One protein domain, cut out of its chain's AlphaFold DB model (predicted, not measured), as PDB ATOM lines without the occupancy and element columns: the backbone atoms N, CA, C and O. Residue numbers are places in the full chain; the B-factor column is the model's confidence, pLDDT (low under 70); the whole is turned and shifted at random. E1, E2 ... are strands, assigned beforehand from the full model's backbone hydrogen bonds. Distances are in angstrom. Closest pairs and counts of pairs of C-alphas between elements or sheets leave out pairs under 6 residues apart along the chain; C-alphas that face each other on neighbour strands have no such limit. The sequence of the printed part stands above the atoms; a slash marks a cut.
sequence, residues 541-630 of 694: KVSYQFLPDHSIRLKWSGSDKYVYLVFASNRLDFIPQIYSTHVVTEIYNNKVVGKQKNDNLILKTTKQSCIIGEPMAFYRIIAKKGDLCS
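Overview. This is residues 541 to 630 of the 694 residues of an uncharacterized protein of Candidatus Magnetoglobus multicellularis str. Araruama (UniProt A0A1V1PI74). Two small sheets of three strands each, E6 - E3 - E8 and E1 - E2 - E7, stand loosely and only partly face to face, and the hairpin of E4 and E5 makes an arm that reaches away from them at one end of the longest axis. The printed part has 90 residues, with no named helix and eight named strands, E1 to E8 in order along the chain. Both sheets and the hairpin are antiparallel, and the class is all strand, with 50 residues in named strands. The whole is only just loose, close to compact, with a radius of gyration of the C-alphas of 14.9 A; its outline is flat, 45 by 36 by 19 A.

Arrangement. In one sheet, E3, residues 563 to 569, is the inner strand between the edge strands E6, residues 601 to 605, and E8, residues 618 to 625. E3 and E8 are antiparallel at 158 degrees, with N 565 and O 622 2.8 A apart. E6 and E3 stand at 155 degrees, with N 564 and O 605 2.7 A apart. This sheet is only just strongly twisted, its C-alphas lying up to 4.0 A off its best plane. In the other sheet E2, residues 552 to 557, is the inner strand between E1, residues 541 to 546, and E7, residues 609 to 612. E1 and E2 form a hairpin at 165 degrees, with N 553 and O 545 2.8 A apart. E2 and E7 stand at 160 degrees, with N 554 and O 610 2.9 A apart. E6 and E7 meet only through their link, while E2 and E3 are apart. E4, residues 582 to 588, and E5, residues 591 to 597, form a hairpin at 153 degrees, with N 583 and O 596 2.8 A apart. This hairpin is apart from, for instance, E8.

Along the chain. E1 begins at C-alpha 541, (-32.612, 29.650, -29.273), and is 16.9 A long; E2 is 17.0 A. E3 measures 19.9 A, E4 17.3 A and E5 18.0 A from first to last C-alpha. E6 is 11.5 A and E7 10.1 A. E8, the longest strand by residues, measures 23.8 A and ends at C-alpha 625, (-40.881, 34.965, -46.612).

Size, cuts and confidence. The two C-alphas farthest apart, those of Asp 560 and Asn 589, are 46.8 A apart. The printed part has no cut. The link from E3 to E4, residues 570 to 581, is long; the other links are tight. Residues 624 to 625 of E8 pair antiparallel with residues 628 to 629. The mean pLDDT of the printed part is 95.0, and no printed residue is under 70.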
ATOM      1  N   LYS A 541     -33.902  30.209 -29.724       96.00
ATOM      2  CA  LYS A 541     -32.612  29.650 -29.273       96.00
ATOM      3  C   LYS A 541     -31.428  30.447 -29.826       96.00
ATOM      4  O   LYS A 541     -30.493  29.882 -30.390       96.00
ATOM      5  N   VAL A 542     -31.521  31.773 -29.740       96.44
ATOM      6  CA  VAL A 542     -30.460  32.638 -30.240       96.44
ATOM      7  C   VAL A 542     -29.294  32.613 -29.263       96.44
ATOM      8  O   VAL A 542     -29.471  32.862 -28.074       96.44
ATOM      9  N   SER A 543     -28.108  32.319 -29.774       96.69
ATOM     10  CA  SER A 543     -26.858  32.299 -29.022       96.69
ATOM     11  C   SER A 543     -25.810  33.142 -29.732       96.69
ATOM     12  O   SER A 543     -25.848  33.278 -30.960       96.69
ATOM     13  N   TYR A 544     -24.841  33.643 -28.977       96.88
ATOM     14  CA  TYR A 544     -23.707  34.370 -29.522       96.88
ATOM     15  C   TYR A 544     -22.385  33.878 -28.932       96.88
ATOM     16  O   TYR A 544     -22.352  33.320 -27.839       96.88
ATOM     17  N   GLN A 545     -21.303  34.089 -29.676       96.50
ATOM     18  CA  GLN A 545     -19.936  33.798 -29.257       96.50
ATOM     19  C   GLN A 545     -19.004  34.863 -29.845       96.50
ATOM     20  O   GLN A 545     -19.019  35.074 -31.058       96.50
ATOM     21  N   PHE A 546     -18.197  35.518 -29.006       94.88
ATOM     22  CA  PHE A 546     -17.089  36.349 -29.483       94.88
ATOM     23  C   PHE A 546     -15.970  35.454 -30.023       94.88
ATOM     24  O   PHE A 546     -15.647  34.426 -29.421       94.88
ATOM     25  N   LEU A 547     -15.414  35.822 -31.171       96.19
ATOM     26  CA  LEU A 547     -14.286  35.147 -31.804       96.19
ATOM     27  C   LEU A 547     -12.960  35.842 -31.420       96.19
ATOM     28  O   LEU A 547     -12.995  36.954 -30.886       96.19
ATOM     29  N   PRO A 548     -11.790  35.206 -31.652       95.44
ATOM     30  CA  PRO A 548     -10.487  35.773 -31.274       95.44
ATOM     31  C   PRO A 548     -10.174  37.139 -31.901       95.44
ATOM     32  O   PRO A 548      -9.425  37.914 -31.321       95.44
ATOM     33  N   ASP A 549     -10.769  37.447 -33.054       93.94
ATOM     34  CA  ASP A 549     -10.638  38.717 -33.781       93.94
ATOM     35  C   ASP A 549     -11.642  39.794 -33.320       93.94
ATOM     36  O   ASP A 549     -11.852  40.783 -34.015       93.94
ATOM     37  N   HIS A 550     -12.297  39.590 -32.172       90.50
ATOM     38  CA  HIS A 550     -13.373  40.427 -31.622       90.50
ATOM     39  C   HIS A 550     -14.674  40.463 -32.434       90.50
ATOM     40  O   HIS A 550     -15.643  41.088 -31.991       90.50
ATOM     41  N   SER A 551     -14.761  39.744 -33.555       94.38
ATOM     42  CA  SER A 551     -16.026  39.575 -34.261       94.38
ATOM     43  C   SER A 551     -17.009  38.749 -33.426       94.38
ATOM     44  O   SER A 551     -16.638  38.010 -32.505       94.38
ATOM     45  N   ILE A 552     -18.300  38.860 -33.734       96.19
ATOM     46  CA  ILE A 552     -19.345  38.097 -33.050       96.19
ATOM     47  C   ILE A 552     -20.001  37.104 -34.000       96.19
ATOM     48  O   ILE A 552     -20.505  37.451 -35.069       96.19
ATOM     49  N   ARG A 553     -20.040  35.839 -33.582       98.00
ATOM     50  CA  ARG A 553     -20.817  34.794 -34.239       98.00
ATOM     51  C   ARG A 553     -22.194  34.710 -33.605       98.00
ATOM     52  O   ARG A 553     -22.305  34.383 -32.426       98.00
ATOM     53  N   LEU A 554     -23.239  34.923 -34.396       98.31
ATOM     54  CA  LEU A 554     -24.626  34.684 -34.002       98.31
ATOM     55  C   LEU A 554     -25.103  33.346 -34.577       98.31
ATOM     56  O   LEU A 554     -24.811  33.023 -35.730       98.31
ATOM     57  N   LYS A 555     -25.857  32.576 -33.789       98.44
ATOM     58  CA  LYS A 555     -26.550  31.350 -34.219       98.44
ATOM     59  C   LYS A 555     -27.979  31.346 -33.695       98.44
ATOM     60  O   LYS A 555     -28.227  31.840 -32.599       98.44
ATOM     61  N   TRP A 556     -28.909  30.791 -34.460       98.31
ATOM     62  CA  TRP A 556     -30.318  30.679 -34.075       98.31
ATOM     63  C   TRP A 556     -30.963  29.430 -34.679       98.31
ATOM     64  O   TRP A 556     -30.378  28.750 -35.515       98.31
ATOM     65  N   SER A 557     -32.184  29.111 -34.250       97.94
ATOM     66  CA  SER A 557     -32.998  28.043 -34.840       97.94
ATOM     67  C   SER A 557     -34.038  28.604 -35.813       97.94
ATOM     68  O   SER A 557     -34.688  29.614 -35.531       97.94
ATOM     69  N   GLY A 558     -34.227  27.922 -36.945       95.19
ATOM     70  CA  GLY A 558     -35.312  28.169 -37.894       95.19
ATOM     71  C   GLY A 558     -35.114  27.445 -39.237       95.19
ATOM     72  O   GLY A 558     -34.184  26.658 -39.390       95.19
ATOM     73  N   SER A 559     -35.999  27.697 -40.206       96.00
ATOM     74  CA  SER A 559     -35.976  27.058 -41.532       96.00
ATOM     75  C   SER A 559     -35.013  27.740 -42.513       96.00
ATOM     76  O   SER A 559     -35.018  28.958 -42.653       96.00
ATOM     77  N   ASP A 560     -34.291  26.933 -43.285       94.19
ATOM     78  CA  ASP A 560     -33.433  27.341 -44.416       94.19
ATOM     79  C   ASP A 560     -34.204  27.978 -45.592       94.19
ATOM     80  O   ASP A 560     -33.665  28.765 -46.364       94.19
ATOM     81  N   LYS A 561     -35.504  27.689 -45.697       96.19
ATOM     82  CA  LYS A 561     -36.455  28.290 -46.650       96.19
ATOM     83  C   LYS A 561     -36.737  29.783 -46.427       96.19
ATOM     84  O   LYS A 561     -37.556  30.349 -47.156       96.19
ATOM     85  N   TYR A 562     -36.167  30.412 -45.399       97.31
ATOM     86  CA  TYR A 562     -36.424  31.811 -45.054       97.31
ATOM     87  C   TYR A 562     -35.193  32.685 -45.274       97.31
ATOM     88  O   TYR A 562     -34.057  32.251 -45.122       97.31
ATOM     89  N   VAL A 563     -35.437  33.962 -45.574       98.31
ATOM     90  CA  VAL A 563     -34.392  34.988 -45.518       98.31
ATOM     91  C   VAL A 563     -34.403  35.590 -44.120       98.31
ATOM     92  O   VAL A 563     -35.411  36.140 -43.686       98.31
ATOM     93  N   TYR A 564     -33.288  35.513 -43.416       98.69
ATOM     94  CA  TYR A 564     -33.071  36.167 -42.138       98.69
ATOM     95  C   TYR A 564     -32.520  37.571 -42.348       98.69
ATOM     96  O   TYR A 564     -31.543  37.778 -43.066       98.69
ATOM     97  N   LEU A 565     -33.169  38.532 -41.704       98.69
ATOM     98  CA  LEU A 565     -32.751  39.920 -41.607       98.69
ATOM     99  C   LEU A 565     -32.132  40.115 -40.223       98.69
ATOM    100  O   LEU A 565     -32.821  39.924 -39.216       98.69
ATOM    101  N   VAL A 566     -30.850  40.468 -40.177       98.62
ATOM    102  CA  VAL A 566     -30.131  40.738 -38.929       98.62
ATOM    103  C   VAL A 566     -29.995  42.242 -38.771       98.62
ATOM    104  O   VAL A 566     -29.415  42.918 -39.622       98.62
ATOM    105  N   PHE A 567     -30.548  42.751 -37.677       98.62
ATOM    106  CA  PHE A 567     -30.483  44.156 -37.317       98.62
ATOM    107  C   PHE A 567     -29.551  44.346 -36.130       98.62
ATOM    108  O   PHE A 567     -29.552  43.512 -35.222       98.62
ATOM    109  N   ALA A 568     -28.802  45.442 -36.129       97.19
ATOM    110  CA  ALA A 568     -27.852  45.769 -35.080       97.19
ATOM    111  C   ALA A 568     -27.887  47.255 -34.735       97.19
ATOM    112  O   ALA A 568     -28.048  48.101 -35.612       97.19
ATOM    113  N   SER A 569     -27.740  47.586 -33.457       94.56
ATOM    114  CA  SER A 569     -27.649  48.973 -33.013       94.56
ATOM    115  C   SER A 569     -26.915  49.078 -31.685       94.56
ATOM    116  O   SER A 569     -26.946  48.156 -30.872       94.56
ATOM    117  N   ASN A 570     -26.333  50.246 -31.433       89.81
ATOM    118  CA  ASN A 570     -25.838  50.616 -30.112       89.81
ATOM    119  C   ASN A 570     -26.926  51.193 -29.195       89.81
ATOM    120  O   ASN A 570     -26.676  51.454 -28.024       89.81
ATOM    121  N   ARG A 571     -28.155  51.349 -29.699       89.00
ATOM    122  CA  ARG A 571     -29.291  51.881 -28.947       89.00
ATOM    123  C   ARG A 571     -30.227  50.775 -28.489       89.00
ATOM    124  O   ARG A 571     -30.704  50.010 -29.316       89.00
ATOM    125  N   LEU A 572     -30.560  50.728 -27.199       89.62
ATOM    126  CA  LEU A 572     -31.501  49.739 -26.649       89.62
ATOM    127  C   LEU A 572     -32.904  49.860 -27.276       89.62
ATOM    128  O   LEU A 572     -33.605  48.867 -27.466       89.62
ATOM    129  N   ASP A 573     -33.295  51.085 -27.617       91.38
ATOM    130  CA  ASP A 573     -34.606  51.467 -28.136       91.38
ATOM    131  C   ASP A 573     -34.688  51.488 -29.666       91.38
ATOM    132  O   ASP A 573     -35.530  52.177 -30.250       91.38
ATOM    133  N   PHE A 574     -33.799  50.758 -30.342       93.00
ATOM    134  CA  PHE A 574     -33.837  50.698 -31.791       93.00
ATOM    135  C   PHE A 574     -35.052  49.898 -32.281       93.00
ATOM    136  O   PHE A 574     -35.370  48.811 -31.790       93.00
ATOM    137  N   ILE A 575     -35.701  50.417 -33.323       95.88
ATOM    138  CA  ILE A 575     -36.715  49.694 -34.087       95.88
ATOM    139  C   ILE A 575     -36.076  49.166 -35.382       95.88
ATOM    140  O   ILE A 575     -35.389  49.933 -36.064       95.88
ATOM    141  N   PRO A 576     -36.271  47.893 -35.768       98.19
ATOM    142  CA  PRO A 576     -35.794  47.390 -37.056       98.19
ATOM    143  C   PRO A 576     -36.225  48.286 -38.231       98.19
ATOM    144  O   PRO A 576     -37.394  48.664 -38.318       98.19
ATOM    145  N   GLN A 577     -35.306  48.591 -39.156       97.94
ATOM    146  CA  GLN A 577     -35.514  49.500 -40.300       97.94
ATOM    147  C   GLN A 577     -36.750  49.168 -41.152       97.94
ATOM    148  O   GLN A 577     -37.379  50.054 -41.725       97.94
ATOM    149  N   ILE A 578     -37.165  47.900 -41.194       97.81
ATOM    150  CA  ILE A 578     -38.379  47.477 -41.909       97.81
ATOM    151  C   ILE A 578     -39.685  48.029 -41.306       97.81
ATOM    152  O   ILE A 578     -40.738  47.922 -41.932       97.81
ATOM    153  N   TYR A 579     -39.638  48.575 -40.090       97.81
ATOM    154  CA  TYR A 579     -40.792  49.122 -39.379       97.81
ATOM    155  C   TYR A 579     -40.775  50.651 -39.265       97.81
ATOM    156  O   TYR A 579     -41.833  51.248 -39.068       97.81
ATOM    157  N   SER A 580     -39.607  51.285 -39.399       97.19
ATOM    158  CA  SER A 580     -39.462  52.743 -39.447       97.19
ATOM    159  C   SER A 580     -38.238  53.128 -40.266       97.19
ATOM    160  O   SER A 580     -37.155  52.586 -40.056       97.19
ATOM    161  N   THR A 581     -38.395  54.117 -41.145       96.88
ATOM    162  CA  THR A 581     -37.320  54.664 -41.986       96.88
ATOM    163  C   THR A 581     -36.363  55.587 -41.232       96.88
ATOM    164  O   THR A 581     -35.300  55.923 -41.748       96.88
ATOM    165  N   HIS A 582     -36.725  55.998 -40.019       96.12
ATOM    166  CA  HIS A 582     -35.931  56.881 -39.174       96.12
ATOM    167  C   HIS A 582     -35.951  56.407 -37.716       96.12
ATOM    168  O   HIS A 582     -36.832  55.645 -37.308       96.12
ATOM    169  N   VAL A 583     -34.969  56.860 -36.944       93.56
ATOM    170  CA  VAL A 583     -34.881  56.694 -35.494       93.56
ATOM    171  C   VAL A 583     -35.028  58.071 -34.863       93.56
ATOM    172  O   VAL A 583     -34.419  59.033 -35.329       93.56
ATOM    173  N   VAL A 584     -35.838  58.176 -33.812       92.62
ATOM    174  CA  VAL A 584     -35.939  59.405 -33.017       92.62
ATOM    175  C   VAL A 584     -34.660  59.570 -32.205       92.62
ATOM    176  O   VAL A 584     -34.270  58.654 -31.483       92.62
ATOM    177  N   THR A 585     -33.981  60.706 -32.338       89.00
ATOM    178  CA  THR A 585     -32.727  61.015 -31.624       89.00
ATOM    179  C   THR A 585     -32.914  62.000 -30.489       89.00
ATOM    180  O   THR A 585     -32.044  62.069 -29.634       89.00
ATOM    181  N   GLU A 586     -34.040  62.715 -30.446       87.25
ATOM    182  CA  GLU A 586     -34.297  63.707 -29.405       87.25
ATOM    183  C   GLU A 586     -35.801  63.972 -29.246       87.25
ATOM    184  O   GLU A 586     -36.545  64.087 -30.234       87.25
ATOM    185  N   ILE A 587     -36.247  64.076 -27.991       85.00
ATOM    186  CA  ILE A 587     -37.616  64.435 -27.611       85.00
ATOM    187  C   ILE A 587     -37.548  65.571 -26.592       85.00
ATOM    188  O   ILE A 587     -36.984  65.401 -25.519       85.00
ATOM    189  N   TYR A 588     -38.201  66.691 -26.893       82.06
ATOM    190  CA  TYR A 588     -38.289  67.848 -26.007       82.06
ATOM    191  C   TYR A 588     -39.755  68.221 -25.773       82.06
ATOM    192  O   TYR A 588     -40.524  68.350 -26.726       82.06
ATOM    193  N   ASN A 589     -40.171  68.373 -24.510       81.62
ATOM    194  CA  ASN A 589     -41.556  68.697 -24.131       81.62
ATOM    195  C   ASN A 589     -42.608  67.823 -24.843       81.62
ATOM    196  O   ASN A 589     -43.569  68.326 -25.430       81.62
ATOM    197  N   ASN A 590     -42.408  66.500 -24.816       79.81
ATOM    198  CA  ASN A 590     -43.252  65.508 -25.494       79.81
ATOM    199  C   ASN A 590     -43.354  65.687 -27.023       79.81
ATOM    200  O   ASN A 590     -44.270  65.152 -27.643       79.81
ATOM    201  N   LYS A 591     -42.424  66.405 -27.663       84.44
ATOM    202  CA  LYS A 591     -42.346  66.567 -29.122       84.44
ATOM    203  C   LYS A 591     -41.045  65.981 -29.649       84.44
ATOM    204  O   LYS A 591     -39.990  66.189 -29.063       84.44
ATOM    205  N   VAL A 592     -41.120  65.250 -30.758       86.81
ATOM    206  CA  VAL A 592     -39.918  64.787 -31.461       86.81
ATOM    207  C   VAL A 592     -39.267  65.987 -32.139       86.81
ATOM    208  O   VAL A 592     -39.894  66.602 -33.001       86.81
ATOM    209  N   VAL A 593     -38.033  66.300 -31.750       92.19
ATOM    210  CA  VAL A 593     -37.255  67.420 -32.309       92.19
ATOM    211  C   VAL A 593     -36.053  66.940 -33.127       92.19
ATOM    212  O   VAL A 593     -35.661  67.620 -34.069       92.19
ATOM    213  N   GLY A 594     -35.552  65.728 -32.862       90.88
ATOM    214  CA  GLY A 594     -34.436  65.118 -33.587       90.88
ATOM    215  C   GLY A 594     -34.799  63.773 -34.219       90.88
ATOM    216  O   GLY A 594     -35.441  62.921 -33.592       90.88
ATOM    217  N   LYS A 595     -34.376  63.565 -35.471       94.56
ATOM    218  CA  LYS A 595     -34.518  62.301 -36.209       94.56
ATOM    219  C   LYS A 595     -33.265  62.032 -37.037       94.56
ATOM    220  O   LYS A 595     -32.698  62.953 -37.611       94.56
ATOM    221  N   GLN A 596     -32.915  60.760 -37.182       93.81
ATOM    222  CA  GLN A 596     -31.878  60.303 -38.110       93.81
ATOM    223  C   GLN A 596     -32.389  59.156 -38.974       93.81
ATOM    224  O   GLN A 596     -33.321  58.450 -38.584       93.81
ATOM    225  N   LYS A 597     -31.772  58.941 -40.138       96.75
ATOM    226  CA  LYS A 597     -32.082  57.788 -40.988       96.75
ATOM    227  C   LYS A 597     -31.841  56.485 -40.218       96.75
ATOM    228  O   LYS A 597     -30.875  56.358 -39.471       96.75
ATOM    229  N   ASN A 598     -32.752  55.530 -40.367       97.12
ATOM    230  CA  ASN A 598     -32.637  54.231 -39.720       97.12
ATOM    231  C   ASN A 598     -31.931  53.251 -40.651       97.12
ATOM    232  O   ASN A 598     -32.576  52.713 -41.543       97.12
ATOM    233  N   ASP A 599     -30.642  53.011 -40.428       96.50
ATOM    234  CA  ASP A 599     -29.818  52.100 -41.233       96.50
ATOM    235  C   ASP A 599     -29.256  50.957 -40.373       96.50
ATOM    236  O   ASP A 599     -28.067  50.668 -40.367       96.50
ATOM    237  N   ASN A 600     -30.129  50.310 -39.595       97.38
ATOM    238  CA  ASN A 600     -29.729  49.241 -38.677       97.38
ATOM    239  C   ASN A 600     -29.826  47.821 -39.252       97.38
ATOM    240  O   ASN A 600     -29.575  46.865 -38.522       97.38
ATOM    241  N   LEU A 601     -30.202  47.645 -40.523       98.25
ATOM    242  CA  LEU A 601     -30.140  46.346 -41.197       98.25
ATOM    243  C   LEU A 601     -28.710  46.081 -41.677       98.25
ATOM    244  O   LEU A 601     -28.282  46.659 -42.671       98.25
ATOM    245  N   ILE A 602     -28.004  45.168 -41.016       98.19
ATOM    246  CA  ILE A 602     -26.583  44.913 -41.299       98.19
ATOM    247  C   ILE A 602     -26.341  43.680 -42.174       98.19
ATOM    248  O   ILE A 602     -25.303  43.578 -42.818       98.19
ATOM    249  N   LEU A 603     -27.279  42.725 -42.209       98.00
ATOM    250  CA  LEU A 603     -27.108  41.490 -42.975       98.00
ATOM    251  C   LEU A 603     -28.446  40.894 -43.422       98.00
ATOM    252  O   LEU A 603     -29.435  40.893 -42.683       98.00
ATOM    253  N   LYS A 604     -28.443  40.314 -44.627       98.44
ATOM    254  CA  LYS A 604     -29.474  39.399 -45.128       98.44
ATOM    255  C   LYS A 604     -28.821  38.053 -45.433       98.44
ATOM    256  O   LYS A 604     -27.813  38.018 -46.129       98.44
ATOM    257  N   THR A 605     -29.370  36.956 -44.927       98.31
ATOM    258  CA  THR A 605     -28.795  35.612 -45.119       98.31
ATOM    259  C   THR A 605     -29.878  34.540 -45.091       98.31
ATOM    260  O   THR A 605     -30.907  34.728 -44.456       98.31
ATOM    261  N   THR A 606     -29.673  33.407 -45.758       97.94
ATOM    262  CA  THR A 606     -30.524  32.207 -45.616       97.94
ATOM    263  C   THR A 606     -29.983  31.229 -44.571       97.94
ATOM    264  O   THR A 606     -30.699  30.340 -44.117       97.94
ATOM    265  N   LYS A 607     -28.724  31.404 -44.147       98.00
ATOM    266  CA  LYS A 607     -28.085  30.581 -43.114       98.00
ATOM    267  C   LYS A 607     -28.587  30.987 -41.731       98.00
ATOM    268  O   LYS A 607     -28.727  32.174 -41.451       98.00
ATOM    269  N   GLN A 608     -28.744  30.023 -40.828       98.19
ATOM    270  CA  GLN A 608     -29.136  30.240 -39.429       98.19
ATOM    271  C   GLN A 608     -27.960  30.653 -38.519       98.19
ATOM    272  O   GLN A 608     -27.962  30.438 -37.304       98.19
ATOM    273  N   SER A 609     -26.919  31.215 -39.128       98.31
ATOM    274  CA  SER A 609     -25.749  31.737 -38.444       98.31
ATOM    275  C   SER A 609     -25.054  32.789 -39.292       98.31
ATOM    276  O   SER A 609     -25.044  32.686 -40.524       98.31
ATOM    277  N   CYS A 610     -24.399  33.740 -38.640       98.06
ATOM    278  CA  CYS A 610     -23.524  34.708 -39.291       98.06
ATOM    279  C   CYS A 610     -22.360  35.113 -38.383       98.06
ATOM    280  O   CYS A 610     -22.396  34.881 -37.174       98.06
ATOM    281  N   ILE A 611     -21.332  35.702 -38.992       98.00
ATOM    282  CA  ILE A 611     -20.227  36.375 -38.307       98.00
ATOM    283  C   ILE A 611     -20.338  37.859 -38.649       98.00
ATOM    284  O   ILE A 611     -20.585  38.203 -39.805       98.00
ATOM    285  N   ILE A 612     -20.215  38.717 -37.642       97.25
ATOM    286  CA  ILE A 612     -20.321  40.169 -37.765       97.25
ATOM    287  C   ILE A 612     -18.995  40.750 -37.287       97.25
ATOM    288  O   ILE A 612     -18.643  40.562 -36.124       97.25
ATOM    289  N   GLY A 613     -18.267  41.401 -38.200       93.00
ATOM    290  CA  GLY A 613     -16.914  41.905 -37.946       93.00
ATOM    291  C   GLY A 613     -16.872  42.982 -36.864       93.00
ATOM    292  O   GLY A 613     -16.072  42.886 -35.945       93.00
ATOM    293  N   GLU A 614     -17.789  43.949 -36.930       92.12
ATOM    294  CA  GLU A 614     -17.900  45.024 -35.940       92.12
ATOM    295  C   GLU A 614     -19.079  44.762 -34.991       92.12
ATOM    296  O   GLU A 614     -20.247  44.904 -35.386       92.12
ATOM    297  N   PRO A 615     -18.817  44.328 -33.747       89.81
ATOM    298  CA  PRO A 615     -19.879  44.049 -32.802       89.81
ATOM    299  C   PRO A 615     -20.598  45.328 -32.333       89.81
ATOM    300  O   PRO A 615     -19.996  46.374 -32.117       89.81
ATOM    301  N   MET A 616     -21.909  45.224 -32.139       92.44
ATOM    302  CA  MET A 616     -22.823  46.272 -31.682       92.44
ATOM    303  C   MET A 616     -23.453  45.851 -30.353       92.44
ATOM    304  O   MET A 616     -23.495  44.665 -30.014       92.44
ATOM    305  N   ALA A 617     -23.992  46.808 -29.598       89.88
ATOM    306  CA  ALA A 617     -24.547  46.516 -28.275       89.88
ATOM    307  C   ALA A 617     -25.779  45.591 -28.310       89.88
ATOM    308  O   ALA A 617     -25.976  44.778 -27.401       89.88
ATOM    309  N   PHE A 618     -26.600  45.704 -29.359       94.88
ATOM    310  CA  PHE A 618     -27.887  45.027 -29.460       94.88
ATOM    311  C   PHE A 618     -28.126  44.436 -30.844       94.88
ATOM    312  O   PHE A 618     -27.882  45.096 -31.854       94.88
ATOM    313  N   TYR A 619     -28.704  43.233 -30.883       98.00
ATOM    314  CA  TYR A 619     -29.109  42.584 -32.130       98.00
ATOM    315  C   TYR A 619     -30.529  42.037 -32.084       98.00
ATOM    316  O   TYR A 619     -31.035  41.625 -31.037       98.00
ATOM    317  N   ARG A 620     -31.152  41.972 -33.264       98.12
ATOM    318  CA  ARG A 620     -32.414  41.260 -33.502       98.12
ATOM    319  C   ARG A 620     -32.372  40.516 -34.819       98.12
ATOM    320  O   ARG A 620     -31.821  41.007 -35.800       98.12
ATOM    321  N   ILE A 621     -33.039  39.371 -34.852       98.62
ATOM    322  CA  ILE A 621     -33.173  38.557 -36.055       98.62
ATOM    323  C   ILE A 621     -34.656  38.445 -36.399       98.62
ATOM    324  O   ILE A 621     -35.493  38.167 -35.537       98.62
ATOM    325  N   ILE A 622     -34.986  38.666 -37.669       98.69
ATOM    326  CA  ILE A 622     -36.342  38.518 -38.206       98.69
ATOM    327  C   ILE A 622     -36.279  37.585 -39.408       98.69
ATOM    328  O   ILE A 622     -35.530  37.838 -40.347       98.69
ATOM    329  N   ALA A 623     -37.078  36.521 -39.404       98.50
ATOM    330  CA  ALA A 623     -37.233  35.667 -40.574       98.50
ATOM    331  C   ALA A 623     -38.264  36.279 -41.536       98.50
ATOM    332  O   ALA A 623     -39.296  36.796 -41.110       98.50
ATOM    333  N   LYS A 624     -38.007  36.213 -42.841       98.19
ATOM    334  CA  LYS A 624     -38.843  36.785 -43.902       98.19
ATOM    335  C   LYS A 624     -39.152  35.741 -44.978       98.19
ATOM    336  O   LYS A 624     -38.276  34.980 -45.390       98.19
ATOM    337  N   LYS A 625     -40.404  35.736 -45.452       96.94
ATOM    338  CA  LYS A 625     -40.881  34.965 -46.612       96.94
ATOM    339  C   LYS A 625     -41.872  35.813 -47.413       96.94
ATOM    340  O   LYS A 625     -42.933  36.166 -46.900       96.94
ATOM    341  N   GLY A 626     -41.532  36.132 -48.663       95.62
ATOM    342  CA  GLY A 626     -42.274  37.141 -49.429       95.62
ATOM    343  C   GLY A 626     -42.262  38.477 -48.685       95.62
ATOM    344  O   GLY A 626     -41.213  38.891 -48.197       95.62
ATOM    345  N   ASP A 627     -43.422  39.102 -48.510       96.31
ATOM    346  CA  ASP A 627     -43.568  40.351 -47.748       96.31
ATOM    347  C   ASP A 627     -43.794  40.135 -46.243       96.31
ATOM    348  O   ASP A 627     -43.798  41.085 -45.458       96.31
ATOM    349  N   LEU A 628     -43.986  38.888 -45.805       96.88
ATOM    350  CA  LEU A 628     -44.294  38.579 -44.412       96.88
ATOM    351  C   LEU A 628     -43.026  38.366 -43.588       96.88
ATOM    352  O   LEU A 628     -42.159  37.562 -43.937       96.88
ATOM    353  N   CYS A 629     -42.973  39.044 -42.444       98.00
ATOM    354  CA  CYS A 629     -41.935  38.877 -41.436       98.00
ATOM    355  C   CYS A 629     -42.463  38.096 -40.225       98.00
ATOM    356  O   CYS A 629     -43.612  38.265 -39.801       98.00
ATOM    357  N   SER A 630     -41.602  37.277 -39.626       98.06
ATOM    358  CA  SER A 630     -41.827  36.714 -38.300       98.06
ATOM    359  C   SER A 630     -41.980  37.826 -37.261       98.06
ATOM    360  O   SER A 630     -41.654  38.991 -37.498       98.06
TER     361      SER A 630